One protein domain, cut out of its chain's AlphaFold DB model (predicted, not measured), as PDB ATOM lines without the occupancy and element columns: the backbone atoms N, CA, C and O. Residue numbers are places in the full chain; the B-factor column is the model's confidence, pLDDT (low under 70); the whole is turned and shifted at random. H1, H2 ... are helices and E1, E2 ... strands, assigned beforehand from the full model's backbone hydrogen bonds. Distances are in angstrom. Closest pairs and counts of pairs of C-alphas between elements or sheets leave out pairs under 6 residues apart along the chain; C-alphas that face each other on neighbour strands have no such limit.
ATOM      1  N   GLY A 550     -11.739  91.982 -43.278       49.31
ATOM      2  CA  GLY A 550     -10.479  91.959 -42.529       49.31
ATOM      3  C   GLY A 550      -9.281  92.650 -43.167       49.31
ATOM      4  O   GLY A 550      -9.277  92.860 -44.373       49.31
ATOM      5  N   PRO A 551      -8.198  92.892 -42.397       36.91
ATOM      6  CA  PRO A 551      -6.954  93.557 -42.833       36.91
ATOM      7  C   PRO A 551      -6.194  92.934 -44.023       36.91
ATOM      8  O   PRO A 551      -5.082  93.365 -44.320       36.91
ATOM      9  N   ARG A 552      -6.733  91.885 -44.659       41.03
ATOM     10  CA  ARG A 552      -6.215  91.254 -45.885       41.03
ATOM     11  C   ARG A 552      -7.316  90.716 -46.813       41.03
ATOM     12  O   ARG A 552      -7.046  89.806 -47.595       41.03
ATOM     13  N   SER A 553      -8.536  91.264 -46.784       40.84
ATOM     14  CA  SER A 553      -9.210  91.421 -48.080       40.84
ATOM     15  C   SER A 553      -8.280  92.271 -48.945       40.84
ATOM     16  O   SER A 553      -7.675  93.215 -48.434       40.84
ATOM     17  N   THR A 554      -8.083  91.895 -50.210       36.34
ATOM     18  CA  THR A 554      -7.320  92.733 -51.143       36.34
ATOM     19  C   THR A 554      -7.890  94.149 -51.112       36.34
ATOM     20  O   THR A 554      -9.116  94.270 -51.005       36.34
ATOM     21  N   PRO A 555      -7.046  95.199 -51.194       38.91
ATOM     22  CA  PRO A 555      -7.569  96.547 -51.364       38.91
ATOM     23  C   PRO A 555      -8.523  96.511 -52.553       38.91
ATOM     24  O   PRO A 555      -8.202  95.923 -53.593       38.91
ATOM     25  N   VAL A 556      -9.721  97.068 -52.394       40.25
ATOM     26  CA  VAL A 556     -10.586  97.259 -53.557       40.25
ATOM     27  C   VAL A 556      -9.803  98.181 -54.492       40.25
ATOM     28  O   VAL A 556      -9.265  99.184 -54.028       40.25
ATOM     29  N   ASN A 557      -9.704  97.851 -55.785       37.34
ATOM     30  CA  ASN A 557      -8.820  98.537 -56.751       37.34
ATOM     31  C   ASN A 557      -9.192 100.020 -57.036       37.34
ATOM     32  O   ASN A 557      -8.698 100.608 -57.992       37.34
ATOM     33  N   ASP A 558     -10.033 100.616 -56.188       48.16
ATOM     34  CA  ASP A 558     -10.454 102.014 -56.151       48.16
ATOM     35  C   ASP A 558     -10.306 102.659 -54.748       48.16
ATOM     36  O   ASP A 558     -10.716 103.799 -54.572       48.16
ATOM     37  N   GLU A 559      -9.714 102.013 -53.727       50.59
ATOM     38  CA  GLU A 559      -9.567 102.625 -52.382       50.59
ATOM     39  C   GLU A 559      -8.723 103.920 -52.391       50.59
ATOM     40  O   GLU A 559      -8.997 104.846 -51.625       50.59
ATOM     41  N   ASP A 560      -7.760 104.058 -53.306       50.00
ATOM     42  CA  ASP A 560      -7.032 105.321 -53.518       50.00
ATOM     43  C   ASP A 560      -7.872 106.397 -54.243       50.00
ATOM     44  O   ASP A 560      -7.618 107.592 -54.084       50.00
ATOM     45  N   ASN A 561      -8.925 105.992 -54.961       52.06
ATOM     46  CA  ASN A 561      -9.914 106.876 -55.593       52.06
ATOM     47  C   ASN A 561     -11.123 107.177 -54.674       52.06
ATOM     48  O   ASN A 561     -11.871 108.132 -54.911       52.06
ATOM     49  N   ASP A 562     -11.328 106.392 -53.612       70.50
ATOM     50  CA  ASP A 562     -12.474 106.482 -52.709       70.50
ATOM     51  C   ASP A 562     -12.379 107.708 -51.783       70.50
ATOM     52  O   ASP A 562     -11.821 107.690 -50.681       70.50
ATOM     53  N   ALA A 563     -12.995 108.803 -52.225       73.38
ATOM     54  CA  ALA A 563     -13.015 110.080 -51.519       73.38
ATOM     55  C   ALA A 563     -13.703 110.054 -50.134       73.38
ATOM     56  O   ALA A 563     -13.617 111.043 -49.400       73.38
ATOM     57  N   GLU A 564     -14.401 108.979 -49.752       73.06
ATOM     58  CA  GLU A 564     -14.958 108.794 -48.408       73.06
ATOM     59  C   GLU A 564     -14.008 107.995 -47.504       73.06
ATOM     60  O   GLU A 564     -13.797 108.393 -46.352       73.06
ATOM     61  N   TYR A 565     -13.357 106.955 -48.030       79.12
ATOM     62  CA  TYR A 565     -12.269 106.260 -47.338       79.12
ATOM     63  C   TYR A 565     -11.096 107.196 -47.059       79.12
ATOM     64  O   TYR A 565     -10.725 107.365 -45.899       79.12
ATOM     65  N   GLN A 566     -10.602 107.918 -48.068       79.69
ATOM     66  CA  GLN A 566      -9.503 108.876 -47.907       79.69
ATOM     67  C   GLN A 566      -9.842 109.989 -46.893       79.69
ATOM     68  O   GLN A 566      -8.982 110.436 -46.129       79.69
ATOM     69  N   ARG A 567     -11.115 110.402 -46.805       82.44
ATOM     70  CA  ARG A 567     -11.596 111.355 -45.786       82.44
ATOM     71  C   ARG A 567     -11.611 110.742 -44.382       82.44
ATOM     72  O   ARG A 567     -11.170 111.394 -43.436       82.44
ATOM     73  N   THR A 568     -12.097 109.508 -44.253       81.69
ATOM     74  CA  THR A 568     -12.165 108.765 -42.983       81.69
ATOM     75  C   THR A 568     -10.764 108.472 -42.450       81.69
ATOM     76  O   THR A 568     -10.445 108.831 -41.318       81.69
ATOM     77  N   LEU A 569      -9.890 107.923 -43.297       84.06
ATOM     78  CA  LEU A 569      -8.487 107.648 -43.005       84.06
ATOM     79  C   LEU A 569      -7.750 108.906 -42.532       84.06
ATOM     80  O   LEU A 569      -7.102 108.885 -41.486       84.06
ATOM     81  N   LYS A 570      -7.910 110.036 -43.234       84.94
ATOM     82  CA  LYS A 570      -7.319 111.318 -42.826       84.94
ATOM     83  C   LYS A 570      -7.821 111.796 -41.457       84.94
ATOM     84  O   LYS A 570      -7.026 112.287 -40.659       84.94
ATOM     85  N   GLY A 571      -9.113 111.633 -41.160       87.31
ATOM     86  CA  GLY A 571      -9.691 111.967 -39.851       87.31
ATOM     87  C   GLY A 571      -9.139 111.108 -38.706       87.31
ATOM     88  O   GLY A 571      -8.829 111.633 -37.630       87.31
ATOM     89  N   VAL A 572      -8.952 109.809 -38.959       88.06
ATOM     90  CA  VAL A 572      -8.336 108.856 -38.025       88.06
ATOM     91  C   VAL A 572      -6.862 109.202 -37.783       88.06
ATOM     92  O   VAL A 572      -6.449 109.339 -36.629       88.06
ATOM     93  N   LEU A 573      -6.079 109.417 -38.846       85.75
ATOM     94  CA  LEU A 573      -4.651 109.733 -38.750       85.75
ATOM     95  C   LEU A 573      -4.401 111.065 -38.028       85.75
ATOM     96  O   LEU A 573      -3.645 111.080 -37.060       85.75
ATOM     97  N   SER A 574      -5.094 112.154 -38.378       84.25
ATOM     98  CA  SER A 574      -4.915 113.433 -37.667       84.25
ATOM     99  C   SER A 574      -5.495 113.453 -36.249       84.25
ATOM    100  O   SER A 574      -5.103 114.280 -35.418       84.25
ATOM    101  N   SER A 575      -6.381 112.513 -35.911       86.69
ATOM    102  CA  SER A 575      -6.740 112.263 -34.514       86.69
ATOM    103  C   SER A 575      -5.606 111.562 -33.763       86.69
ATOM    104  O   SER A 575      -5.294 111.981 -32.646       86.69
ATOM    105  N   ALA A 576      -4.962 110.565 -34.378       85.25
ATOM    106  CA  ALA A 576      -3.814 109.849 -33.826       85.25
ATOM    107  C   ALA A 576      -2.594 110.763 -33.609       85.25
ATOM    108  O   ALA A 576      -2.054 110.775 -32.506       85.25
ATOM    109  N   GLU A 577      -2.217 111.585 -34.598       83.19
ATOM    110  CA  GLU A 577      -1.130 112.584 -34.504       83.19
ATOM    111  C   GLU A 577      -1.265 113.428 -33.226       83.19
ATOM    112  O   GLU A 577      -0.410 113.401 -32.337       83.19
ATOM    113  N   ARG A 578      -2.417 114.091 -33.079       82.38
ATOM    114  CA  ARG A 578      -2.761 114.956 -31.943       82.38
ATOM    115  C   ARG A 578      -2.817 114.213 -30.599       82.38
ATOM    116  O   ARG A 578      -2.596 114.825 -29.551       82.38
ATOM    117  N   ILE A 579      -3.147 112.919 -30.595       81.31
ATOM    118  CA  ILE A 579      -3.094 112.078 -29.389       81.31
ATOM    119  C   ILE A 579      -1.634 111.800 -29.013       81.31
ATOM    120  O   ILE A 579      -1.256 112.036 -27.866       81.31
ATOM    121  N   LEU A 580      -0.808 111.359 -29.967       76.75
ATOM    122  CA  LEU A 580       0.603 111.025 -29.756       76.75
ATOM    123  C   LEU A 580       1.398 112.238 -29.247       76.75
ATOM    124  O   LEU A 580       2.035 112.149 -28.194       76.75
ATOM    125  N   GLU A 581       1.283 113.391 -29.921       76.25
ATOM    126  CA  GLU A 581       1.925 114.653 -29.513       76.25
ATOM    127  C   GLU A 581       1.624 115.017 -28.052       76.25
ATOM    128  O   GLU A 581       2.513 115.420 -27.297       76.25
ATOM    129  N   LYS A 582       0.359 114.859 -27.651       77.06
ATOM    130  CA  LYS A 582      -0.156 115.278 -26.347       77.06
ATOM    131  C   LYS A 582       0.126 114.274 -25.227       77.06
ATOM    132  O   LYS A 582       0.342 114.693 -24.089       77.06
ATOM    133  N   ARG A 583       0.038 112.969 -25.508       73.50
ATOM    134  CA  ARG A 583       0.089 111.899 -24.494       73.50
ATOM    135  C   ARG A 583       1.494 111.346 -24.290       73.50
ATOM    136  O   ARG A 583       1.845 111.056 -23.152       73.50
ATOM    137  N   ILE A 584       2.287 111.239 -25.357       69.12
ATOM    138  CA  ILE A 584       3.606 110.584 -25.333       69.12
ATOM    139  C   ILE A 584       4.752 111.612 -25.280       69.12
ATOM    140  O   ILE A 584       5.804 111.330 -24.712       69.12
ATOM    141  N   LYS A 585       4.508 112.844 -25.760       59.97
ATOM    142  CA  LYS A 585       5.492 113.930 -25.946       59.97
ATOM    143  C   LYS A 585       6.603 113.589 -26.950       59.97
ATOM    144  O   LYS A 585       6.833 112.452 -27.346       59.97
ATOM    145  N   LYS A 586       7.293 114.635 -27.410       50.31
ATOM    146  CA  LYS A 586       8.234 114.594 -28.537       50.31
ATOM    147  C   LYS A 586       9.640 114.136 -28.119       50.31
ATOM    148  O   LYS A 586      10.593 114.913 -28.192       50.31
ATOM    149  N   HIS A 587       9.771 112.898 -27.640       44.66
ATOM    150  CA  HIS A 587      11.056 112.277 -27.287       44.66
ATOM    151  C   HIS A 587      11.266 110.952 -28.044       44.66
ATOM    152  O   HIS A 587      10.587 109.963 -27.792       44.66
ATOM    153  N   ALA A 588      12.215 110.982 -28.989       44.25
ATOM    154  CA  ALA A 588      12.929 109.853 -29.601       44.25
ATOM    155  C   ALA A 588      12.187 108.495 -29.696       44.25
ATOM    156  O   ALA A 588      12.533 107.555 -28.990       44.25
ATOM    157  N   SER A 589      11.187 108.379 -30.584       48.91
ATOM    158  CA  SER A 589      10.706 107.086 -31.151       48.91
ATOM    159  C   SER A 589       9.500 107.208 -32.102       48.91
ATOM    160  O   SER A 589       9.195 106.256 -32.814       48.91
ATOM    161  N   SER A 590       8.810 108.354 -32.152       47.38
ATOM    162  CA  SER A 590       7.596 108.558 -32.971       47.38
ATOM    163  C   SER A 590       7.760 108.192 -34.449       47.38
ATOM    164  O   SER A 590       6.882 107.567 -35.047       47.38
ATOM    165  N   ASP A 591       8.897 108.569 -35.026       50.91
ATOM    166  CA  ASP A 591       9.077 108.661 -36.474       50.91
ATOM    167  C   ASP A 591       9.232 107.278 -37.135       50.91
ATOM    168  O   ASP A 591       8.950 107.121 -38.319       50.91
ATOM    169  N   THR A 592       9.603 106.241 -36.371       56.00
ATOM    170  CA  THR A 592       9.638 104.848 -36.851       56.00
ATOM    171  C   THR A 592       8.289 104.136 -36.735       56.00
ATOM    172  O   THR A 592       8.064 103.160 -37.447       56.00
ATOM    173  N   LEU A 593       7.356 104.625 -35.912       56.72
ATOM    174  CA  LEU A 593       6.014 104.041 -35.769       56.72
ATOM    175  C   LEU A 593       4.988 104.658 -36.721       56.72
ATOM    176  O   LEU A 593       4.118 103.945 -37.225       56.72
ATOM    177  N   PHE A 594       5.098 105.965 -36.961       62.06
ATOM    178  CA  PHE A 594       4.128 106.762 -37.719       62.06
ATOM    179  C   PHE A 594       4.626 107.147 -39.129       62.06
ATOM    180  O   PHE A 594       4.218 108.161 -39.689       62.06
ATOM    181  N   HIS A 595       5.519 106.346 -39.719       62.50
ATOM    182  CA  HIS A 595       5.926 106.508 -41.119       62.50
ATOM    183  C   HIS A 595       4.914 105.857 -42.085       62.50
ATOM    184  O   HIS A 595       4.201 104.934 -41.681       62.50
ATOM    185  N   PRO A 596       4.865 106.277 -43.367       57.53
ATOM    186  CA  PRO A 596       4.089 105.601 -44.408       57.53
ATOM    187  C   PRO A 596       4.421 104.102 -44.511       57.53
ATOM    188  O   PRO A 596       5.555 103.739 -44.818       57.53
ATOM    189  N   GLY A 597       3.439 103.237 -44.246       59.34
ATOM    190  CA  GLY A 597       3.595 101.777 -44.178       59.34
ATOM    191  C   GLY A 597       3.968 101.215 -42.795       59.34
ATOM    192  O   GLY A 597       4.077  99.998 -42.644       59.34
ATOM    193  N   GLY A 598       4.141 102.064 -41.778       67.94
ATOM    194  CA  GLY A 598       4.560 101.657 -40.434       67.94
ATOM    195  C   GLY A 598       3.496 100.875 -39.640       67.94
ATOM    196  O   GLY A 598       2.298 100.999 -39.917       67.94
ATOM    197  N   PRO A 599       3.884 100.099 -38.604       71.50
ATOM    198  CA  PRO A 599       2.970  99.196 -37.891       71.50
ATOM    199  C   PRO A 599       1.760  99.874 -37.237       71.50
ATOM    200  O   PRO A 599       0.684  99.275 -37.171       71.50
ATOM    201  N   LEU A 600       1.902 101.113 -36.751       80.19
ATOM    202  CA  LEU A 600       0.778 101.882 -36.206       80.19
ATOM    203  C   LEU A 600      -0.103 102.451 -37.325       80.19
ATOM    204  O   LEU A 600      -1.326 102.404 -37.207       80.19
ATOM    205  N   GLN A 601       0.478 102.923 -38.433       78.12
ATOM    206  CA  GLN A 601      -0.320 103.407 -39.561       78.12
ATOM    207  C   GLN A 601      -1.161 102.276 -40.171       78.12
ATOM    208  O   GLN A 601      -2.355 102.461 -40.367       78.12
ATOM    209  N   LEU A 602      -0.590 101.081 -40.374       75.69
ATOM    210  CA  LEU A 602      -1.318  99.913 -40.890       75.69
ATOM    211  C   LEU A 602      -2.504  99.513 -39.990       75.69
ATOM    212  O   LEU A 602      -3.580  99.175 -40.487       75.69
ATOM    213  N   GLN A 603      -2.329  99.597 -38.668       81.75
ATOM    214  CA  GLN A 603      -3.405  99.405 -37.689       81.75
ATOM    215  C   GLN A 603      -4.489 100.492 -37.817       81.75
ATOM    216  O   GLN A 603      -5.675 100.174 -37.883       81.75
ATOM    217  N   LEU A 604      -4.109 101.766 -37.918       84.62
ATOM    218  CA  LEU A 604      -5.061 102.873 -38.069       84.62
ATOM    219  C   LEU A 604      -5.821 102.827 -39.408       84.62
ATOM    220  O   LEU A 604      -7.028 103.063 -39.413       84.62
ATOM    221  N   SER A 605      -5.170 102.447 -40.511       79.94
ATOM    222  CA  SER A 605      -5.827 102.225 -41.807       79.94
ATOM    223  C   SER A 605      -6.794 101.045 -41.766       79.94
ATOM    224  O   SER A 605      -7.923 101.166 -42.236       79.94
ATOM    225  N   THR A 606      -6.402  99.935 -41.126       77.44
ATOM    226  CA  THR A 606      -7.291  98.781 -40.892       77.44
ATOM    227  C   THR A 606      -8.553  99.207 -40.141       77.44
ATOM    228  O   THR A 606      -9.663  98.912 -40.580       77.44
ATOM    229  N   PHE A 607      -8.395  99.952 -39.043       84.50
ATOM    230  CA  PHE A 607      -9.511 100.462 -38.243       84.50
ATOM    231  C   PHE A 607     -10.411 101.419 -39.047       84.50
ATOM    232  O   PHE A 607     -11.634 101.293 -38.998       84.50
ATOM    233  N   ALA A 608      -9.822 102.331 -39.831       83.31
ATOM    234  CA  ALA A 608     -10.561 103.258 -40.689       83.31
ATOM    235  C   ALA A 608     -11.386 102.531 -41.767       83.31
ATOM    236  O   ALA A 608     -12.562 102.850 -41.949       83.31
ATOM    237  N   HIS A 609     -10.800 101.529 -42.436       76.25
ATOM    238  CA  HIS A 609     -11.486 100.694 -43.425       76.25
ATOM    239  C   HIS A 609     -12.644  99.919 -42.773       76.25
ATOM    240  O   HIS A 609     -13.779  99.996 -43.236       76.25
ATOM    241  N   GLN A 610     -12.394  99.219 -41.662       78.00
ATOM    242  CA  GLN A 610     -13.410  98.417 -40.965       78.00
ATOM    243  C   GLN A 610     -14.600  99.260 -40.489       78.00
ATOM    244  O   GLN A 610     -15.756  98.879 -40.686       78.00
ATOM    245  N   LEU A 611     -14.326 100.433 -39.912       78.12
ATOM    246  CA  LEU A 611     -15.360 101.350 -39.440       78.12
ATOM    247  C   LEU A 611     -16.162 101.974 -40.593       78.12
ATOM    248  O   LEU A 611     -17.376 102.144 -40.467       78.12
ATOM    249  N   LEU A 612     -15.523 102.287 -41.727       76.44
ATOM    250  CA  LEU A 612     -16.230 102.762 -42.919       76.44
ATOM    251  C   LEU A 612     -17.102 101.665 -43.541       76.44
ATOM    252  O   LEU A 612     -18.258 101.919 -43.874       76.44
ATOM    253  N   THR A 613     -16.592 100.442 -43.659       71.38
ATOM    254  CA  THR A 613     -17.344  99.316 -44.223       71.38
ATOM    255  C   THR A 613     -18.584  98.993 -43.381       71.38
ATOM    256  O   THR A 613     -19.672  98.842 -43.941       71.38
ATOM    257  N   TYR A 614     -18.483  99.037 -42.046       74.81
ATOM    258  CA  TYR A 614     -19.652  98.986 -41.157       74.81
ATOM    259  C   TYR A 614     -20.637 100.150 -41.394       74.81
ATOM    260  O   TYR A 614     -21.839  99.923 -41.546       74.81
ATOM    261  N   ARG A 615     -20.148 101.395 -41.492       76.38
ATOM    262  CA  ARG A 615     -20.993 102.572 -41.790       76.38
ATOM    263  C   ARG A 615     -21.743 102.424 -43.117       76.38
ATOM    264  O   ARG A 615     -22.927 102.751 -43.182       76.38
ATOM    265  N   ARG A 616     -21.091 101.889 -44.153       71.06
ATOM    266  CA  ARG A 616     -21.696 101.628 -45.468       71.06
ATOM    267  C   ARG A 616     -22.777 100.555 -45.400       71.06
ATOM    268  O   ARG A 616     -23.872 100.803 -45.892       71.06
ATOM    269  N   LEU A 617     -22.523  99.426 -44.734       67.31
ATOM    270  CA  LEU A 617     -23.530  98.381 -44.487       67.31
ATOM    271  C   LEU A 617     -24.816  98.948 -43.867       67.31
ATOM    272  O   LEU A 617     -25.904  98.717 -44.391       67.31
ATOM    273  N   VAL A 618     -24.679  99.737 -42.795       65.94
ATOM    274  CA  VAL A 618     -25.809 100.362 -42.085       65.94
ATOM    275  C   VAL A 618     -26.509 101.442 -42.925       65.94
ATOM    276  O   VAL A 618     -27.706 101.656 -42.762       65.94
ATOM    277  N   THR A 619     -25.798 102.113 -43.839       64.06
ATOM    278  CA  THR A 619     -26.358 103.208 -44.659       64.06
ATOM    279  C   THR A 619     -27.046 102.717 -45.939       64.06
ATOM    280  O   THR A 619     -28.059 103.284 -46.344       64.06
ATOM    281  N   PHE A 620     -26.519 101.676 -46.594       56.56
ATOM    282  CA  PHE A 620     -27.061 101.166 -47.861       56.56
ATOM    283  C   PHE A 620     -28.212 100.160 -47.690       56.56
ATOM    284  O   PHE A 620     -28.962  99.933 -48.641       56.56
ATOM    285  N   GLN A 621     -28.386  99.556 -46.509       54.44
ATOM    286  CA  GLN A 621     -29.426  98.553 -46.260       54.44
ATOM    287  C   GLN A 621     -30.562  99.101 -45.383       54.44
ATOM    288  O   GLN A 621     -30.338  99.848 -44.439       54.44
ATOM    289  N   ARG A 622     -31.808  98.674 -45.644       50.34
ATOM    290  CA  ARG A 622     -32.990  99.059 -44.838       50.34
ATOM    291  C   ARG A 622     -33.040  98.440 -43.430       50.34
ATOM    292  O   ARG A 622     -33.962  98.745 -42.681       50.34
ATOM    293  N   HIS A 623     -32.090  97.570 -43.091       54.56
ATOM    294  CA  HIS A 623     -32.009  96.875 -41.808       54.56
ATOM    295  C   HIS A 623     -30.534  96.804 -41.370       54.56
ATOM    296  O   HIS A 623     -29.713  96.370 -42.185       54.56
ATOM    297  N   PRO A 624     -30.185  97.217 -40.136       62.06
ATOM    298  CA  PRO A 624     -28.833  97.059 -39.597       62.06
ATOM    299  C   PRO A 624     -28.504  95.574 -39.339       62.06
ATOM    300  O   PRO A 624     -29.414  94.739 -39.300       62.06
ATOM    301  N   PRO A 625     -27.219  95.212 -39.158       70.38
ATOM    302  CA  PRO A 625     -26.850  93.863 -38.737       70.38
ATOM    303  C   PRO A 625     -27.381  93.556 -37.331       70.38
ATOM    304  O   PRO A 625     -27.551  94.452 -36.508       70.38
ATOM    305  N   VAL A 626     -27.606  92.273 -37.042       70.19
ATOM    306  CA  VAL A 626     -28.094  91.807 -35.729       70.19
ATOM    307  C   VAL A 626     -26.932  91.651 -34.741       70.19
ATOM    308  O   VAL A 626     -27.087  91.876 -33.542       70.19
ATOM    309  N   ALA A 627     -25.746  91.309 -35.253       76.81
ATOM    310  CA  ALA A 627     -24.516  91.200 -34.481       76.81
ATOM    311  C   ALA A 627     -23.298  91.694 -35.279       76.81
ATOM    312  O   ALA A 627     -23.232  91.531 -36.503       76.81
ATOM    313  N   VAL A 628     -22.314  92.248 -34.570       79.94
ATOM    314  CA  VAL A 628     -20.972  92.540 -35.091       79.94
ATOM    315  C   VAL A 628     -19.959  91.743 -34.276       79.94
ATOM    316  O   VAL A 628     -19.956  91.794 -33.044       79.94
ATOM    317  N   ILE A 629     -19.084  91.017 -34.962       80.38
ATOM    318  CA  ILE A 629     -17.967  90.288 -34.365       80.38
ATOM    319  C   ILE A 629     -16.706  91.145 -34.469       80.38
ATOM    320  O   ILE A 629     -16.422  91.738 -35.511       80.38
ATOM    321  N   GLY A 630     -15.909  91.153 -33.404       78.94
ATOM    322  CA  GLY A 630     -14.509  91.552 -33.471       78.94
ATOM    323  C   GLY A 630     -13.635  90.510 -32.788       78.94
ATOM    324  O   GLY A 630     -13.985  90.020 -31.720       78.94
ATOM    325  N   TYR A 631     -12.488  90.197 -33.384       77.25
ATOM    326  CA  TYR A 631     -11.432  89.402 -32.755       77.25
ATOM    327  C   TYR A 631     -10.059  89.965 -33.122       77.25
ATOM    328  O   TYR A 631      -9.863  90.546 -34.200       77.25
ATOM    329  N   CYS A 632      -9.095  89.809 -32.213       79.12
ATOM    330  CA  CYS A 632      -7.808  90.499 -32.289       79.12
ATOM    331  C   CYS A 632      -8.034  92.012 -32.534       79.12
ATOM    332  O   CYS A 632      -8.927  92.644 -31.974       79.12
ATOM    333  N   PHE A 633      -7.274  92.610 -33.453       79.94
ATOM    334  CA  PHE A 633      -7.405  94.022 -33.814       79.94
ATOM    335  C   PHE A 633      -8.830  94.460 -34.237       79.94
ATOM    336  O   PHE A 633      -9.172  95.629 -34.078       79.94
ATOM    337  N   GLY A 634      -9.679  93.537 -34.707       77.94
ATOM    338  CA  GLY A 634     -11.066  93.827 -35.084       77.94
ATOM    339  C   GLY A 634     -11.963  94.303 -33.939       77.94
ATOM    340  O   GLY A 634     -12.939  95.018 -34.173       77.94
ATOM    341  N   GLU A 635     -11.620  93.971 -32.691       86.25
ATOM    342  CA  GLU A 635     -12.406  94.360 -31.513       86.25
ATOM    343  C   GLU A 635     -12.509  95.878 -31.336       86.25
ATOM    344  O   GLU A 635     -13.530  96.361 -30.853       86.25
ATOM    345  N   PHE A 636     -11.517  96.653 -31.788       87.75
ATOM    346  CA  PHE A 636     -11.594  98.117 -31.742       87.75
ATOM    347  C   PHE A 636     -12.701  98.664 -32.648       87.75
ATOM    348  O   PHE A 636     -13.443  99.555 -32.239       87.75
ATOM    349  N   ALA A 637     -12.836  98.128 -33.864       85.69
ATOM    350  CA  ALA A 637     -13.874  98.547 -34.801       85.69
ATOM    351  C   ALA A 637     -15.259  98.038 -34.366       85.69
ATOM    352  O   ALA A 637     -16.219  98.806 -34.383       85.69
ATOM    353  N   ALA A 638     -15.356  96.793 -33.886       86.44
ATOM    354  CA  ALA A 638     -16.606  96.208 -33.395       86.44
ATOM    355  C   ALA A 638     -17.142  96.906 -32.127       86.44
ATOM    356  O   ALA A 638     -18.340  97.190 -32.034       86.44
ATOM    357  N   ALA A 639     -16.261  97.278 -31.193       86.06
ATOM    358  CA  ALA A 639     -16.631  98.049 -30.007       86.06
ATOM    359  C   ALA A 639     -17.150  99.458 -30.350       86.06
ATOM    360  O   ALA A 639     -18.063  99.947 -29.686       86.06
ATOM    361  N   VAL A 640     -16.613 100.105 -31.392       85.00
ATOM    362  CA  VAL A 640     -17.134 101.394 -31.888       85.00
ATOM    363  C   VAL A 640     -18.454 101.202 -32.640       85.00
ATOM    364  O   VAL A 640     -19.390 101.972 -32.431       85.00
ATOM    365  N   ALA A 641     -18.563 100.154 -33.461       82.44
ATOM    366  CA  ALA A 641     -19.768  99.816 -34.216       82.44
ATOM    367  C   ALA A 641     -21.000  99.604 -33.316       82.44
ATOM    368  O   ALA A 641     -22.091 100.072 -33.649       82.44
ATOM    369  N   CYS A 642     -20.808  98.960 -32.160       81.50
ATOM    370  CA  CYS A 642     -21.869  98.634 -31.199       81.50
ATOM    371  C   CYS A 642     -21.955  99.616 -30.006       81.50
ATOM    372  O   CYS A 642     -22.576  99.304 -28.989       81.50
ATOM    373  N   GLY A 643     -21.294 100.780 -30.073       77.25
ATOM    374  CA  GLY A 643     -21.397 101.840 -29.054       77.25
ATOM    375  C   GLY A 643     -20.678 101.589 -27.716       77.25
ATOM    376  O   GLY A 643     -20.838 102.373 -26.782       77.25
ATOM    377  N   PHE A 644     -19.863 100.537 -27.601       77.44
ATOM    378  CA  PHE A 644     -19.095 100.203 -26.392       77.44
ATOM    379  C   PHE A 644     -17.839 101.066 -26.195       77.44
ATOM    380  O   PHE A 644     -17.300 101.121 -25.083       77.44
ATOM    381  N   LEU A 645     -17.363 101.726 -27.256       79.38
ATOM    382  CA  LEU A 645     -16.196 102.609 -27.255       79.38
ATOM    383  C   LEU A 645     -16.408 103.784 -28.227       79.38
ATOM    384  O   LEU A 645     -17.027 103.620 -29.274       79.38
ATOM    385  N   SER A 646     -15.882 104.976 -27.919       82.69
ATOM    386  CA  SER A 646     -15.903 106.093 -28.880       82.69
ATOM    387  C   SER A 646     -14.789 105.945 -29.923       82.69
ATOM    388  O   SER A 646     -13.718 105.434 -29.598       82.69
ATOM    389  N   GLU A 647     -14.987 106.446 -31.149       84.38
ATOM    390  CA  GLU A 647     -13.959 106.413 -32.207       84.38
ATOM    391  C   GLU A 647     -12.627 107.025 -31.729       84.38
ATOM    392  O   GLU A 647     -11.565 106.433 -31.908       84.38
ATOM    393  N   LEU A 648     -12.676 108.158 -31.019       83.88
ATOM    394  CA  LEU A 648     -11.484 108.810 -30.471       83.88
ATOM    395  C   LEU A 648     -10.803 107.967 -29.375       83.88
ATOM    396  O   LEU A 648      -9.577 107.933 -29.302       83.88
ATOM    397  N   SER A 649     -11.585 107.270 -28.546       81.56
ATOM    398  CA  SER A 649     -11.073 106.366 -27.505       81.56
ATOM    399  C   SER A 649     -10.470 105.085 -28.090       81.56
ATOM    400  O   SER A 649      -9.491 104.571 -27.547       81.56
ATOM    401  N   ALA A 650     -11.010 104.586 -29.206       86.62
ATOM    402  CA  ALA A 650     -10.429 103.480 -29.960       86.62
ATOM    403  C   ALA A 650      -9.076 103.882 -30.556       86.62
ATOM    404  O   ALA A 650      -8.088 103.187 -30.333       86.62
ATOM    405  N   ILE A 651      -8.998 105.048 -31.207       88.69
ATOM    406  CA  ILE A 651      -7.743 105.598 -31.743       88.69
ATOM    407  C   ILE A 651      -6.710 105.802 -30.624       88.69
ATOM    408  O   ILE A 651      -5.570 105.369 -30.774       88.69
ATOM    409  N   GLU A 652      -7.093 106.380 -29.477       86.31
ATOM    410  CA  GLU A 652      -6.176 106.535 -28.335       86.31
ATOM    411  C   GLU A 652      -5.682 105.179 -27.809       86.31
ATOM    412  O   GLU A 652      -4.481 105.003 -27.600       86.31
ATOM    413  N   THR A 653      -6.568 104.187 -27.686       86.62
ATOM    414  CA  THR A 653      -6.194 102.836 -27.238       86.62
ATOM    415  C   THR A 653      -5.261 102.138 -28.235       86.62
ATOM    416  O   THR A 653      -4.266 101.547 -27.816       86.62
ATOM    417  N   ILE A 654      -5.520 102.249 -29.544       88.94
ATOM    418  CA  ILE A 654      -4.661 101.714 -30.615       88.94
ATOM    419  C   ILE A 654      -3.268 102.360 -30.563       88.94
ATOM    420  O   ILE A 654      -2.264 101.643 -30.567       88.94
ATOM    421  N   CYS A 655      -3.192 103.691 -30.456       85.81
ATOM    422  CA  CYS A 655      -1.930 104.431 -30.365       85.81
ATOM    423  C   CYS A 655      -1.107 104.040 -29.131       85.81
ATOM    424  O   CYS A 655       0.074 103.711 -29.267       85.81
ATOM    425  N   LEU A 656      -1.717 104.042 -27.939       86.12
ATOM    426  CA  LEU A 656      -1.022 103.702 -26.694       86.12
ATOM    427  C   LEU A 656      -0.586 102.228 -26.674       86.12
ATOM    428  O   LEU A 656       0.538 101.939 -26.265       86.12
ATOM    429  N   ARG A 657      -1.420 101.302 -27.175       88.94
ATOM    430  CA  ARG A 657      -1.072  99.877 -27.320       88.94
ATOM    431  C   ARG A 657       0.114  99.674 -28.259       88.94
ATOM    432  O   ARG A 657       1.059  98.978 -27.897       88.94
ATOM    433  N   ALA A 658       0.074 100.256 -29.459       85.38
ATOM    434  CA  ALA A 658       1.136 100.082 -30.446       85.38
ATOM    435  C   ALA A 658       2.474 100.649 -29.947       85.38
ATOM    436  O   ALA A 658       3.505  99.993 -30.092       85.38
ATOM    437  N   TRP A 659       2.452 101.826 -29.309       83.94
ATOM    438  CA  TRP A 659       3.653 102.396 -28.704       83.94
ATOM    439  C   TRP A 659       4.180 101.525 -27.557       83.94
ATOM    440  O   TRP A 659       5.366 101.219 -27.545       83.94
ATOM    441  N   ALA A 660       3.320 101.045 -26.648       85.31
ATOM    442  CA  ALA A 660       3.747 100.206 -25.526       85.31
ATOM    443  C   ALA A 660       4.419  98.893 -25.973       85.31
ATOM    444  O   ALA A 660       5.425  98.491 -25.394       85.31
ATOM    445  N   ILE A 661       3.901  98.249 -27.027       84.19
ATOM    446  CA  ILE A 661       4.490  97.032 -27.607       84.19
ATOM    447  C   ILE A 661       5.889  97.320 -28.163       84.19
ATOM    448  O   ILE A 661       6.861  96.671 -27.780       84.19
ATOM    449  N   HIS A 662       6.009  98.314 -29.044       79.69
ATOM    450  CA  HIS A 662       7.265  98.567 -29.748       79.69
ATOM    451  C   HIS A 662       8.322  99.284 -28.894       79.69
ATOM    452  O   HIS A 662       9.512  99.093 -29.132       79.69
ATOM    453  N   HIS A 663       7.923 100.054 -27.878       79.12
ATOM    454  CA  HIS A 663       8.853 100.651 -26.917       79.12
ATOM    455  C   HIS A 663       9.555  99.569 -26.084       79.12
ATOM    456  O   HIS A 663      10.778  99.581 -25.977       79.12
ATOM    457  N   VAL A 664       8.808  98.572 -25.588       78.75
ATOM    458  CA  VAL A 664       9.391  97.410 -24.893       78.75
ATOM    459  C   VAL A 664      10.353  96.646 -25.807       78.75
ATOM    460  O   VAL A 664      11.475  96.368 -25.397       78.75
ATOM    461  N   GLN A 665       9.964  96.371 -27.059       70.12
ATOM    462  CA  GLN A 665      10.846  95.696 -28.024       70.12
ATOM    463  C   GLN A 665      12.147  96.469 -28.298       70.12
ATOM    464  O   GLN A 665      13.197  95.848 -28.436       70.12
ATOM    465  N   ALA A 666      12.098  97.804 -28.357       67.19
ATOM    466  CA  ALA A 666      13.289  98.630 -28.538       67.19
ATOM    467  C   ALA A 666      14.228  98.572 -27.319       67.19
ATOM    468  O   ALA A 666      15.441  98.478 -27.490       67.19
ATOM    469  N   CYS A 667      13.683  98.581 -26.097       63.56
ATOM    470  CA  CYS A 667      14.477  98.513 -24.867       63.56
ATOM    471  C   CYS A 667      15.103  97.130 -24.612       63.56
ATOM    472  O   CYS A 667      16.185  97.061 -24.038       63.56
ATOM    473  N   SER A 668      14.482  96.033 -25.060       55.19
ATOM    474  CA  SER A 668      15.013  94.672 -24.856       55.19
ATOM    475  C   SER A 668      16.346  94.381 -25.571       55.19
ATOM    476  O   SER A 668      16.966  93.359 -25.288       55.19
ATOM    477  N   GLY A 669      16.795  95.242 -26.494       45.62
ATOM    478  CA  GLY A 669      18.046  95.059 -27.243       45.62
ATOM    479  C   GLY A 669      19.328  95.450 -26.493       45.62
ATOM    480  O   GLY A 669      20.402  94.946 -26.839       45.62
ATOM    481  N   LEU A 772       3.163  98.485 -19.261       83.62
ATOM    482  CA  LEU A 772       3.381  99.820 -19.815       83.62
ATOM    483  C   LEU A 772       2.074 100.459 -20.314       83.62
ATOM    484  O   LEU A 772       1.799 101.611 -19.973       83.62
ATOM    485  N   LEU A 773       1.208  99.713 -21.014       85.56
ATOM    486  CA  LEU A 773      -0.124 100.205 -21.380       85.56
ATOM    487  C   LEU A 773      -0.963 100.555 -20.140       85.56
ATOM    488  O   LEU A 773      -1.642 101.580 -20.140       85.56
ATOM    489  N   SER A 774      -0.878  99.776 -19.057       83.75
ATOM    490  CA  SER A 774      -1.611 100.073 -17.817       83.75
ATOM    491  C   SER A 774      -1.164 101.392 -17.169       83.75
ATOM    492  O   SER A 774      -1.993 102.113 -16.612       83.75
ATOM    493  N   VAL A 775       0.120 101.755 -17.282       80.69
ATOM    494  CA  VAL A 775       0.661 103.042 -16.806       80.69
ATOM    495  C   VAL A 775       0.216 104.189 -17.719       80.69
ATOM    496  O   VAL A 775      -0.231 105.230 -17.229       80.69
ATOM    497  N   LEU A 776       0.244 103.995 -19.040       79.12
ATOM    498  CA  LEU A 776      -0.272 104.968 -20.011       79.12
ATOM    499  C   LEU A 776      -1.780 105.222 -19.822       79.12
ATOM    500  O   LEU A 776      -2.230 106.363 -19.902       79.12
ATOM    501  N   MET A 777      -2.554 104.185 -19.489       78.25
ATOM    502  CA  MET A 777      -3.981 104.306 -19.177       78.25
ATOM    503  C   MET A 777      -4.227 104.993 -17.823       78.25
ATOM    504  O   MET A 777      -5.042 105.910 -17.764       78.25
ATOM    505  N   LYS A 778      -3.469 104.681 -16.763       68.81
ATOM    506  CA  LYS A 778      -3.602 105.351 -15.446       68.81
ATOM    507  C   LYS A 778      -3.174 106.823 -15.471       68.81
ATOM    508  O   LYS A 778      -3.754 107.656 -14.779       68.81
ATOM    509  N   THR A 779      -2.206 107.180 -16.313       54.19
ATOM    510  CA  THR A 779      -1.821 108.584 -16.561       54.19
ATOM    511  C   THR A 779      -2.823 109.341 -17.450       54.19
ATOM    512  O   THR A 779      -2.574 110.491 -17.819       54.19
ATOM    513  N   THR A 780      -3.968 108.740 -17.804       54.03
ATOM    514  CA  THR A 780      -5.144 109.466 -18.329       54.03
ATOM    515  C   THR A 780      -5.963 110.085 -17.190       54.03
ATOM    516  O   THR A 780      -6.378 111.239 -17.296       54.03
ATOM    517  N   ASP A 781      -6.133 109.351 -16.083       48.34
ATOM    518  CA  ASP A 781      -7.090 109.679 -15.014       48.34
ATOM    519  C   ASP A 781      -6.635 110.833 -14.101       48.34
ATOM    520  O   ASP A 781      -7.459 111.598 -13.600       48.34
ATOM    521  N   GLN A 782      -5.322 111.019 -13.910       35.75
ATOM    522  CA  GLN A 782      -4.731 111.990 -12.965       35.75
ATOM    523  C   GLN A 782      -4.864 113.483 -13.361       35.75
ATOM    524  O   GLN A 782      -4.096 114.328 -12.906       35.75
ATOM    525  N   PRO A 799     -26.517  96.640 -32.928       75.12
ATOM    526  CA  PRO A 799     -26.113  95.233 -32.972       75.12
ATOM    527  C   PRO A 799     -25.481  94.721 -31.672       75.12
ATOM    528  O   PRO A 799     -24.803  95.449 -30.943       75.12
ATOM    529  N   LEU A 800     -25.623  93.414 -31.443       82.31
ATOM    530  CA  LEU A 800     -24.899  92.685 -30.401       82.31
ATOM    531  C   LEU A 800     -23.398  92.628 -30.733       82.31
ATOM    532  O   LEU A 800     -23.020  92.131 -31.794       82.31
ATOM    533  N   PHE A 801     -22.532  93.069 -29.818       84.88
ATOM    534  CA  PHE A 801     -21.084  92.875 -29.957       84.88
ATOM    535  C   PHE A 801     -20.702  91.466 -29.489       84.88
ATOM    536  O   PHE A 801     -20.887  91.149 -28.316       84.88
ATOM    537  N   VAL A 802     -20.142  90.634 -30.372       84.69
ATOM    538  CA  VAL A 802     -19.526  89.347 -30.001       84.69
ATOM    539  C   VAL A 802     -18.005  89.512 -29.964       84.69
ATOM    540  O   VAL A 802     -17.397  89.953 -30.943       84.69
ATOM    541  N   SER A 803     -17.398  89.183 -28.824       87.00
ATOM    542  CA  SER A 803     -15.985  89.439 -28.531       87.00
ATOM    543  C   SER A 803     -15.118  88.194 -28.718       87.00
ATOM    544  O   SER A 803     -15.392  87.144 -28.139       87.00
ATOM    545  N   GLY A 804     -14.024  88.342 -29.469       84.94
ATOM    546  CA  GLY A 804     -12.982  87.333 -29.644       84.94
ATOM    547  C   GLY A 804     -12.230  86.996 -28.358       84.94
ATOM    548  O   GLY A 804     -11.833  85.850 -28.177       84.94
ATOM    549  N   LEU A 805     -12.067  87.957 -27.447       86.00
ATOM    550  CA  LEU A 805     -11.509  87.733 -26.111       86.00
ATOM    551  C   LEU A 805     -12.406  86.843 -25.229       86.00
ATOM    552  O   LEU A 805     -11.890  86.033 -24.465       86.00
ATOM    553  N   THR A 806     -13.735  86.989 -25.292       82.88
ATOM    554  CA  THR A 806     -14.659  86.251 -24.399       82.88
ATOM    555  C   THR A 806     -15.324  85.040 -25.049       82.88
ATOM    556  O   THR A 806     -15.898  84.208 -24.347       82.88
ATOM    557  N   GLY A 807     -15.302  84.945 -26.380       83.25
ATOM    558  CA  GLY A 807     -16.078  83.967 -27.141       83.25
ATOM    559  C   GLY A 807     -17.594  84.200 -27.095       83.25
ATOM    560  O   GLY A 807     -18.348  83.324 -27.515       83.25
ATOM    561  N   ARG A 808     -18.063  85.328 -26.538       82.62
ATOM    562  CA  ARG A 808     -19.465  85.562 -26.144       82.62
ATOM    563  C   ARG A 808     -19.943  86.984 -26.465       82.62
ATOM    564  O   ARG A 808     -19.153  87.861 -26.815       82.62
ATOM    565  N   VAL A 809     -21.255  87.208 -26.351       80.06
ATOM    566  CA  VAL A 809     -21.856  88.548 -26.456       80.06
ATOM    567  C   VAL A 809     -21.410  89.408 -25.273       80.06
ATOM    568  O   VAL A 809     -21.440  88.973 -24.124       80.06
ATOM    569  N   VAL A 810     -21.005  90.643 -25.549       79.56
ATOM    570  CA  VAL A 810     -20.664  91.635 -24.530       79.56
ATOM    571  C   VAL A 810     -21.924  92.405 -24.147       79.56
ATOM    572  O   VAL A 810     -22.492  93.127 -24.961       79.56
ATOM    573  N   HIS A 811     -22.341  92.286 -22.886       66.50
ATOM    574  CA  HIS A 811     -23.514  92.991 -22.349       66.50
ATOM    575  C   HIS A 811     -23.159  94.224 -21.492       66.50
ATOM    576  O   HIS A 811     -24.035  95.020 -21.166       66.50
ATOM    577  N   GLN A 812     -21.885  94.407 -21.123       56.78
ATOM    578  CA  GLN A 812     -21.442  95.454 -20.191       56.78
ATOM    579  C   GLN A 812     -20.881  96.685 -20.922       56.78
ATOM    580  O   GLN A 812     -19.860  96.596 -21.605       56.78
ATOM    581  N   THR A 813     -21.515  97.849 -20.748       53.19
ATOM    582  CA  THR A 813     -21.045  99.143 -21.273       53.19
ATOM    583  C   THR A 813     -20.498 100.047 -20.155       53.19
ATOM    584  O   THR A 813     -21.114 100.140 -19.091       53.19
ATOM    585  N   PRO A 814     -19.395 100.794 -20.372       55.84
ATOM    586  CA  PRO A 814     -18.447 100.727 -21.488       55.84
ATOM    587  C   PRO A 814     -17.308  99.721 -21.240       55.84
ATOM    588  O   PRO A 814     -17.042  99.322 -20.105       55.84
ATOM    589  N   LEU A 815     -16.553  99.387 -22.291       68.81
ATOM    590  CA  LEU A 815     -15.331  98.587 -22.154       68.81
ATOM    591  C   LEU A 815     -14.237  99.391 -21.437       68.81
ATOM    592  O   LEU A 815     -13.806 100.446 -21.906       68.81
ATOM    593  N   THR A 816     -13.778  98.885 -20.293       71.94
ATOM    594  CA  THR A 816     -12.767  99.548 -19.456       71.94
ATOM    595  C   THR A 816     -11.346  99.316 -19.976       71.94
ATOM    596  O   THR A 816     -11.095  98.407 -20.767       71.94
ATOM    597  N   GLY A 817     -10.368 100.082 -19.476       74.06
ATOM    598  CA  GLY A 817      -8.949  99.826 -19.766       74.06
ATOM    599  C   GLY A 817      -8.515  98.391 -19.437       74.06
ATOM    600  O   GLY A 817      -7.731  97.805 -20.176       74.06
ATOM    601  N   GLN A 818      -9.101  97.777 -18.398       77.44
ATOM    602  CA  GLN A 818      -8.822  96.389 -18.019       77.44
ATOM    603  C   GLN A 818      -9.180  95.393 -19.132       77.44
ATOM    604  O   GLN A 818      -8.431  94.443 -19.341       77.44
ATOM    605  N   TYR A 819     -10.260  95.622 -19.889       82.38
ATOM    606  CA  TYR A 819     -10.604  94.790 -21.049       82.38
ATOM    607  C   TYR A 819      -9.479  94.805 -22.095       82.38
ATOM    608  O   TYR A 819      -9.055  93.760 -22.579       82.38
ATOM    609  N   TRP A 820      -8.928  95.982 -22.396       87.00
ATOM    610  CA  TRP A 820      -7.874  96.136 -23.401       87.00
ATOM    611  C   TRP A 820      -6.508  95.600 -22.947       87.00
ATOM    612  O   TRP A 820      -5.727  95.148 -23.784       87.00
ATOM    613  N   LEU A 821      -6.248  95.578 -21.634       85.00
ATOM    614  CA  LEU A 821      -5.102  94.875 -21.045       85.00
ATOM    615  C   LEU A 821      -5.245  93.350 -21.195       85.00
ATOM    616  O   LEU A 821      -4.300  92.699 -21.639       85.00
ATOM    617  N   ARG A 822      -6.433  92.794 -20.909       89.50
ATOM    618  CA  ARG A 822      -6.747  91.369 -21.134       89.50
ATOM    619  C   ARG A 822      -6.632  90.989 -22.614       89.50
ATOM    620  O   ARG A 822      -5.927  90.041 -22.945       89.50
ATOM    621  N   HIS A 823      -7.204  91.792 -23.514       89.31
ATOM    622  CA  HIS A 823      -7.155  91.601 -24.970       89.31
ATOM    623  C   HIS A 823      -5.723  91.527 -25.551       89.31
ATOM    624  O   HIS A 823      -5.498  90.881 -26.571       89.31
ATOM    625  N   MET A 824      -4.720  92.140 -24.911       87.75
ATOM    626  CA  MET A 824      -3.314  91.993 -25.323       87.75
ATOM    627  C   MET A 824      -2.666  90.659 -24.913       87.75
ATOM    628  O   MET A 824      -1.597  90.326 -25.437       87.75
ATOM    629  N   ARG A 825      -3.257  89.938 -23.954       88.50
ATOM    630  CA  ARG A 825      -2.552  88.977 -23.093       88.50
ATOM    631  C   ARG A 825      -3.199  87.596 -22.986       88.50
ATOM    632  O   ARG A 825      -2.482  86.611 -22.805       88.50
ATOM    633  N   GLU A 826      -4.519  87.542 -23.066       89.69
ATOM    634  CA  GLU A 826      -5.340  86.330 -23.029       89.69
ATOM    635  C   GLU A 826      -5.621  85.808 -24.448       89.69
ATOM    636  O   GLU A 826      -5.562  86.597 -25.397       89.69
ATOM    637  N   PRO A 827      -5.893  84.500 -24.619       91.25
ATOM    638  CA  PRO A 827      -6.143  83.897 -25.925       91.25
ATOM    639  C   PRO A 827      -7.404  84.432 -26.609       91.25
ATOM    640  O   PRO A 827      -8.375  84.814 -25.963       91.25
ATOM    641  N   VAL A 828      -7.410  84.358 -27.939       88.88
ATOM    642  CA  VAL A 828      -8.577  84.655 -28.777       88.88
ATOM    643  C   VAL A 828      -9.381  83.379 -29.029       88.88
ATOM    644  O   VAL A 828      -8.886  82.410 -29.609       88.88
ATOM    645  N   LEU A 829     -10.636  83.390 -28.595       87.25
ATOM    646  CA  LEU A 829     -11.588  82.282 -28.590       87.25
ATOM    647  C   LEU A 829     -12.460  82.316 -29.856       87.25
ATOM    648  O   LEU A 829     -13.670  82.556 -29.811       87.25
ATOM    649  N   PHE A 830     -11.827  82.164 -31.024       82.38
ATOM    650  CA  PHE A 830     -12.508  82.302 -32.318       82.38
ATOM    651  C   PHE A 830     -13.580  81.219 -32.524       82.38
ATOM    652  O   PHE A 830     -14.677  81.537 -32.981       82.38
ATOM    653  N   LEU A 831     -13.311  79.964 -32.146       80.69
ATOM    654  CA  LEU A 831     -14.303  78.888 -32.256       80.69
ATOM    655  C   LEU A 831     -15.568  79.190 -31.436       80.69
ATOM    656  O   LEU A 831     -16.686  79.056 -31.929       80.69
ATOM    657  N   GLU A 832     -15.386  79.625 -30.193       81.69
ATOM    658  CA  GLU A 832     -16.452  79.983 -29.261       81.69
ATOM    659  C   GLU A 832     -17.242  81.202 -29.759       81.69
ATOM    660  O   GLU A 832     -18.473  81.186 -29.741       81.69
ATOM    661  N   THR A 833     -16.541  82.214 -30.286       78.81
ATOM    662  CA  THR A 833     -17.129  83.410 -30.917       78.81
ATOM    663  C   THR A 833     -18.076  83.027 -32.054       78.81
ATOM    664  O   THR A 833     -19.214  83.498 -32.112       78.81
ATOM    665  N   MET A 834     -17.629  82.139 -32.946       75.56
ATOM    666  CA  MET A 834     -18.421  81.702 -34.093       75.56
ATOM    667  C   MET A 834     -19.577  80.784 -33.674       75.56
ATOM    668  O   MET A 834     -20.685  80.937 -34.184       75.56
ATOM    669  N   ASN A 835     -19.380  79.894 -32.697       76.62
ATOM    670  CA  ASN A 835     -20.476  79.096 -32.139       76.62
ATOM    671  C   ASN A 835     -21.560  79.989 -31.510       76.62
ATOM    672  O   ASN A 835     -22.736  79.799 -31.810       76.62
ATOM    673  N   THR A 836     -21.179  81.023 -30.751       74.56
ATOM    674  CA  THR A 836     -22.120  82.029 -30.223       74.56
ATOM    675  C   THR A 836     -22.870  82.759 -31.337       74.56
ATOM    676  O   THR A 836     -24.073  82.982 -31.216       74.56
ATOM    677  N   LEU A 837     -22.210  83.110 -32.449       73.75
ATOM    678  CA  LEU A 837     -22.913  83.701 -33.591       73.75
ATOM    679  C   LEU A 837     -23.967  82.739 -34.159       73.75
ATOM    680  O   LEU A 837     -25.101  83.144 -34.416       73.75
ATOM    681  N   ARG A 838     -23.613  81.461 -34.334       71.50
ATOM    682  CA  ARG A 838     -24.537  80.442 -34.845       71.50
ATOM    683  C   ARG A 838     -25.712  80.219 -33.889       71.50
ATOM    684  O   ARG A 838     -26.845  80.131 -34.351       71.50
ATOM    685  N   GLU A 839     -25.473  80.223 -32.576       70.31
ATOM    686  CA  GLU A 839     -26.519  80.211 -31.542       70.31
ATOM    687  C   GLU A 839     -27.491  81.401 -31.714       70.31
ATOM    688  O   GLU A 839     -28.703  81.191 -31.769       70.31
ATOM    689  N   ILE A 840     -26.988  82.630 -31.914       67.62
ATOM    690  CA  ILE A 840     -27.811  83.838 -32.152       67.62
ATOM    691  C   ILE A 840     -28.635  83.738 -33.449       67.62
ATOM    692  O   ILE A 840     -29.786  84.175 -33.483       67.62
ATOM    693  N   MET A 841     -28.069  83.174 -34.521       63.50
ATOM    694  CA  MET A 841     -28.734  83.062 -35.832       63.50
ATOM    695  C   MET A 841     -29.699  81.866 -35.941       63.50
ATOM    696  O   MET A 841     -30.502  81.813 -36.877       63.50
ATOM    697  N   LEU A 842     -29.645  80.916 -35.000       60.75
ATOM    698  CA  LEU A 842     -30.557  79.769 -34.915       60.75
ATOM    699  C   LEU A 842     -31.632  79.918 -33.823       60.75
ATOM    700  O   LEU A 842     -32.715  79.363 -33.978       60.75
ATOM    701  N   GLY A 843     -31.360  80.657 -32.744       48.78
ATOM    702  CA  GLY A 843     -32.194  80.725 -31.534       48.78
ATOM    703  C   GLY A 843     -33.419  81.652 -31.577       48.78
ATOM    704  O   GLY A 843     -33.891  82.060 -30.520       48.78
ATOM    705  N   GLY A 844     -33.917  82.030 -32.757       48.66
ATOM    706  CA  GLY A 844     -35.130  82.848 -32.890       48.66
ATOM    707  C   GLY A 844     -36.392  81.995 -33.051       48.66
ATOM    708  O   GLY A 844     -36.432  81.151 -33.946       48.66
ATOM    709  N   ASP A 845     -37.425  82.245 -32.236       40.22
ATOM    710  CA  ASP A 845     -38.708  81.523 -32.297       40.22
ATOM    711  C   ASP A 845     -39.313  81.521 -33.712       40.22
ATOM    712  O   ASP A 845     -39.509  82.564 -34.346       40.22
ATOM    713  N   PHE A 853     -31.310  87.241 -40.865       52.03
ATOM    714  CA  PHE A 853     -30.201  87.352 -39.926       52.03
ATOM    715  C   PHE A 853     -28.937  87.749 -40.688       52.03
ATOM    716  O   PHE A 853     -28.516  87.036 -41.598       52.03
ATOM    717  N   ARG A 854     -28.342  88.883 -40.298       60.06
ATOM    718  CA  ARG A 854     -27.078  89.387 -40.844       60.06
ATOM    719  C   ARG A 854     -26.058  89.602 -39.745       60.06
ATOM    720  O   ARG A 854     -26.350  90.283 -38.756       60.06
ATOM    721  N   ALA A 855     -24.865  89.069 -39.965       56.03
ATOM    722  CA  ALA A 855     -23.707  89.253 -39.104       56.03
ATOM    723  C   ALA A 855     -22.558  89.918 -39.866       56.03
ATOM    724  O   ALA A 855     -22.384  89.693 -41.066       56.03
ATOM    725  N   VAL A 856     -21.778  90.732 -39.154       60.78
ATOM    726  CA  VAL A 856     -20.638  91.483 -39.700       60.78
ATOM    727  C   VAL A 856     -19.397  91.147 -38.883       60.78
ATOM    728  O   VAL A 856     -19.312  91.520 -37.718       60.78
ATOM    729  N   ASP A 857     -18.436  90.453 -39.479       62.88
ATOM    730  CA  ASP A 857     -17.138  90.170 -38.859       62.88
ATOM    731  C   ASP A 857     -16.091  91.204 -39.288       62.88
ATOM    732  O   ASP A 857     -15.875  91.399 -40.481       62.88
ATOM    733  N   LEU A 858     -15.433  91.845 -38.319       59.31
ATOM    734  CA  LEU A 858     -14.395  92.857 -38.527       59.31
ATOM    735  C   LEU A 858     -12.967  92.351 -38.211       59.31
ATOM    736  O   LEU A 858     -12.136  93.128 -37.745       59.31
ATOM    737  N   GLY A 859     -12.631  91.075 -38.427       55.81
ATOM    738  CA  GLY A 859     -11.266  90.530 -38.290       55.81
ATOM    739  C   GLY A 859     -10.704  89.864 -39.568       55.81
ATOM    740  O   GLY A 859     -11.366  89.874 -40.595       55.81
ATOM    741  N   PRO A 860      -9.444  89.356 -39.584       49.53
ATOM    742  CA  PRO A 860      -8.726  88.812 -40.768       49.53
ATOM    743  C   PRO A 860      -9.419  87.694 -41.602       49.53
ATOM    744  O   PRO A 860      -8.961  86.549 -41.672       49.53
ATOM    745  N   GLY A 861     -10.464  88.078 -42.344       52.72
ATOM    746  CA  GLY A 861     -11.445  87.204 -42.988       52.72
ATOM    747  C   GLY A 861     -10.881  86.104 -43.882       52.72
ATOM    748  O   GLY A 861     -11.189  84.944 -43.649       52.72
ATOM    749  N   ALA A 862     -10.010  86.398 -44.856       48.84
ATOM    750  CA  ALA A 862      -9.569  85.396 -45.843       48.84
ATOM    751  C   ALA A 862      -8.976  84.110 -45.218       48.84
ATOM    752  O   ALA A 862      -9.202  83.004 -45.710       48.84
ATOM    753  N   THR A 863      -8.252  84.229 -44.097       51.50
ATOM    754  CA  THR A 863      -7.739  83.060 -43.360       51.50
ATOM    755  C   THR A 863      -8.856  82.287 -42.655       51.50
ATOM    756  O   THR A 863      -8.808  81.059 -42.609       51.50
ATOM    757  N   LEU A 864      -9.869  82.983 -42.141       55.69
ATOM    758  CA  LEU A 864     -10.889  82.442 -41.243       55.69
ATOM    759  C   LEU A 864     -12.142  81.943 -41.983       55.69
ATOM    760  O   LEU A 864     -12.680  80.905 -41.603       55.69
ATOM    761  N   CYS A 865     -12.489  82.518 -43.140       54.81
ATOM    762  CA  CYS A 865     -13.380  81.883 -44.119       54.81
ATOM    763  C   CYS A 865     -12.841  80.497 -44.519       54.81
ATOM    764  O   CYS A 865     -13.594  79.524 -44.597       54.81
ATOM    765  N   SER A 866     -11.514  80.370 -44.689       55.72
ATOM    766  CA  SER A 866     -10.849  79.089 -44.989       55.72
ATOM    767  C   SER A 866     -10.854  78.086 -43.825       55.72
ATOM    768  O   SER A 866     -10.433  76.947 -44.017       55.72
ATOM    769  N   ILE A 867     -11.280  78.505 -42.629       61.16
ATOM    770  CA  ILE A 867     -11.381  77.686 -41.414       61.16
ATOM    771  C   ILE A 867     -12.846  77.291 -41.180       61.16
ATOM    772  O   ILE A 867     -13.123  76.104 -41.040       61.16
ATOM    773  N   LEU A 868     -13.796  78.229 -41.275       59.03
ATOM    774  CA  LEU A 868     -15.239  77.945 -41.197       59.03
ATOM    775  C   LEU A 868     -15.710  76.960 -42.277       59.03
ATOM    776  O   LEU A 868     -16.423  76.003 -41.978       59.03
ATOM    777  N   SER A 869     -15.225  77.116 -43.511       55.75
ATOM    778  CA  SER A 869     -15.489  76.172 -44.611       55.75
ATOM    779  C   SER A 869     -14.951  74.753 -44.362       55.75
ATOM    780  O   SER A 869     -15.475  73.798 -44.930       55.75
ATOM    781  N   ARG A 870     -13.955  74.567 -43.477       54.44
ATOM    782  CA  ARG A 870     -13.493  73.227 -43.046       54.44
ATOM    783  C   ARG A 870     -14.373  72.613 -41.958       54.44
ATOM    784  O   ARG A 870     -14.253  71.418 -41.709       54.44
ATOM    785  N   TYR A 871     -15.226  73.409 -41.318       56.38
ATOM    786  CA  TYR A 871     -16.118  72.989 -40.234       56.38
ATOM    787  C   TYR A 871     -17.593  72.920 -40.661       56.38
ATOM    788  O   TYR A 871     -18.478  72.852 -39.813       56.38
ATOM    789  N   GLY A 872     -17.861  72.881 -41.972       51.47
ATOM    790  CA  GLY A 872     -19.145  72.427 -42.511       51.47
ATOM    791  C   GLY A 872     -20.332  73.357 -42.261       51.47
ATOM    792  O   GLY A 872     -21.457  72.870 -42.182       51.47
ATOM    793  N   TRP A 873     -20.098  74.669 -42.157       59.66
ATOM    794  CA  TRP A 873     -21.134  75.717 -42.120       59.66
ATOM    795  C   TRP A 873     -21.845  75.868 -43.483       59.66
ATOM    796  O   TRP A 873     -21.858  76.931 -44.094       59.66
ATOM    797  N   ASN A 874     -22.405  74.770 -43.992       54.16
ATOM    798  CA  ASN A 874     -23.109  74.697 -45.276       54.16
ATOM    799  C   ASN A 874     -24.565  75.204 -45.172       54.16
ATOM    800  O   ASN A 874     -25.269  75.288 -46.173       54.16
ATOM    801  N   ASP A 875     -25.025  75.496 -43.953       51.78
ATOM    802  CA  ASP A 875     -26.345  76.019 -43.589       51.78
ATOM    803  C   ASP A 875     -26.408  77.559 -43.537       51.78
ATOM    804  O   ASP A 875     -27.427  78.125 -43.128       51.78
ATOM    805  N   MET A 876     -25.317  78.238 -43.910       57.62
ATOM    806  CA  MET A 876     -25.134  79.689 -43.810       57.62
ATOM    807  C   MET A 876     -24.330  80.204 -45.013       57.62
ATOM    808  O   MET A 876     -23.348  79.579 -45.414       57.62
ATOM    809  N   GLU A 877     -24.714  81.347 -45.586       56.28
ATOM    810  CA  GLU A 877     -24.012  81.916 -46.743       56.28
ATOM    811  C   GLU A 877     -22.891  82.855 -46.267       56.28
ATOM    812  O   GLU A 877     -23.149  83.875 -45.624       56.28
TER     813      GLU A 877
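What this domain is: This is residues 550 to 669, 772 to 782, 799 to 845 and 853 to 877 of the 1009 residues of an uncharacterized protein of Phlebia centrifuga (UniProt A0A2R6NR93). A small parallel sheet of three strands lies between H4 on one face and H8 on the other, three layers with helices on both faces of a sheet. Beyond H4, the long helices H3 and H5 run opposite ways and overlap in part, H1 packs steeply on both, and H6 and H7 follow on from H5; H9 touches no helix. The 203 printed residues, mostly helix by class, have nine named helices and three named strands, in the order H1 H2 H3 E1 H4 H5 H6 E2 H7 H8 E3 H9; the sheet runs E2 E1 E3. The whole is compact, with a radius of gyration of the C-alphas of 17.6 A and spans of 57 by 38 by 31 A.

How they stand to each other: H1, residues 565 to 583, touches H3, residues 599 to 620, at a steep tilt of 46 degrees, with its residues 565 to 573 alone; the closest C-alphas are those of Leu 569 and Ala 608, 5.4 A. H2, residues 590 to 593, and H3 only just touch, and only at the corner, with 3 pairs of C-alphas within 8 A. E1 is residues 627 to 630. H4, residues 634 to 641, is on the sheet at a height of 7.3 A. H4 and H5, residues 647 to 667, form a helical hairpin at a shallow tilt of 21 degrees, with the C-alphas of Phe 636 and Ala 650 closest at 5.8 A. H3 and H5 are the hub, touching four helices each. H6, residues 772 to 781, touches H5 at its residues 656 to 660 alone, and H7, residues 817 to 823, touches H6, with the C-alphas of Met 777 and Gly 817 closest at 6.7 A. E2, residues 800 to 803, is parallel to E1, with N 802 and O 628 2.9 A apart. H8, residues 830 to 842, is on the opposite face to H4 at a height of 9.1 A. E3, residues 853 to 857, is parallel to E1, with N 629 and O 856 2.8 A apart. H9, residues 861 to 871, is not on the sheet. Every O i to N i+4 pair is within hydrogen-bond range in H3, H4, H5, H7 and H8, but 13 of 15 in H1, 4 of 6 in H6 and 4 of 7 in H9; H2 is too short for one.

Where its parts are: H1 begins at C-alpha 565 (-12.269, 106.260, -47.338) and is 26.6 A long; H3 is 31.7 A, H5 30.4 A, H8 18.4 A and E3 13.4 A. H9 ends at C-alpha 871 (-16.118, 72.989, -40.234).

The domain as a whole: Cuts leave C-alpha gaps of 17.1 A from 669 to 772, 33.7 A from 782 to 799 and 12.8 A from 845 to 853. The link from E2 to H7 is long. Mean pLDDT of the printed part is 70.6; 80 residues are under 70, among them 550 to 561 and 853 to 877.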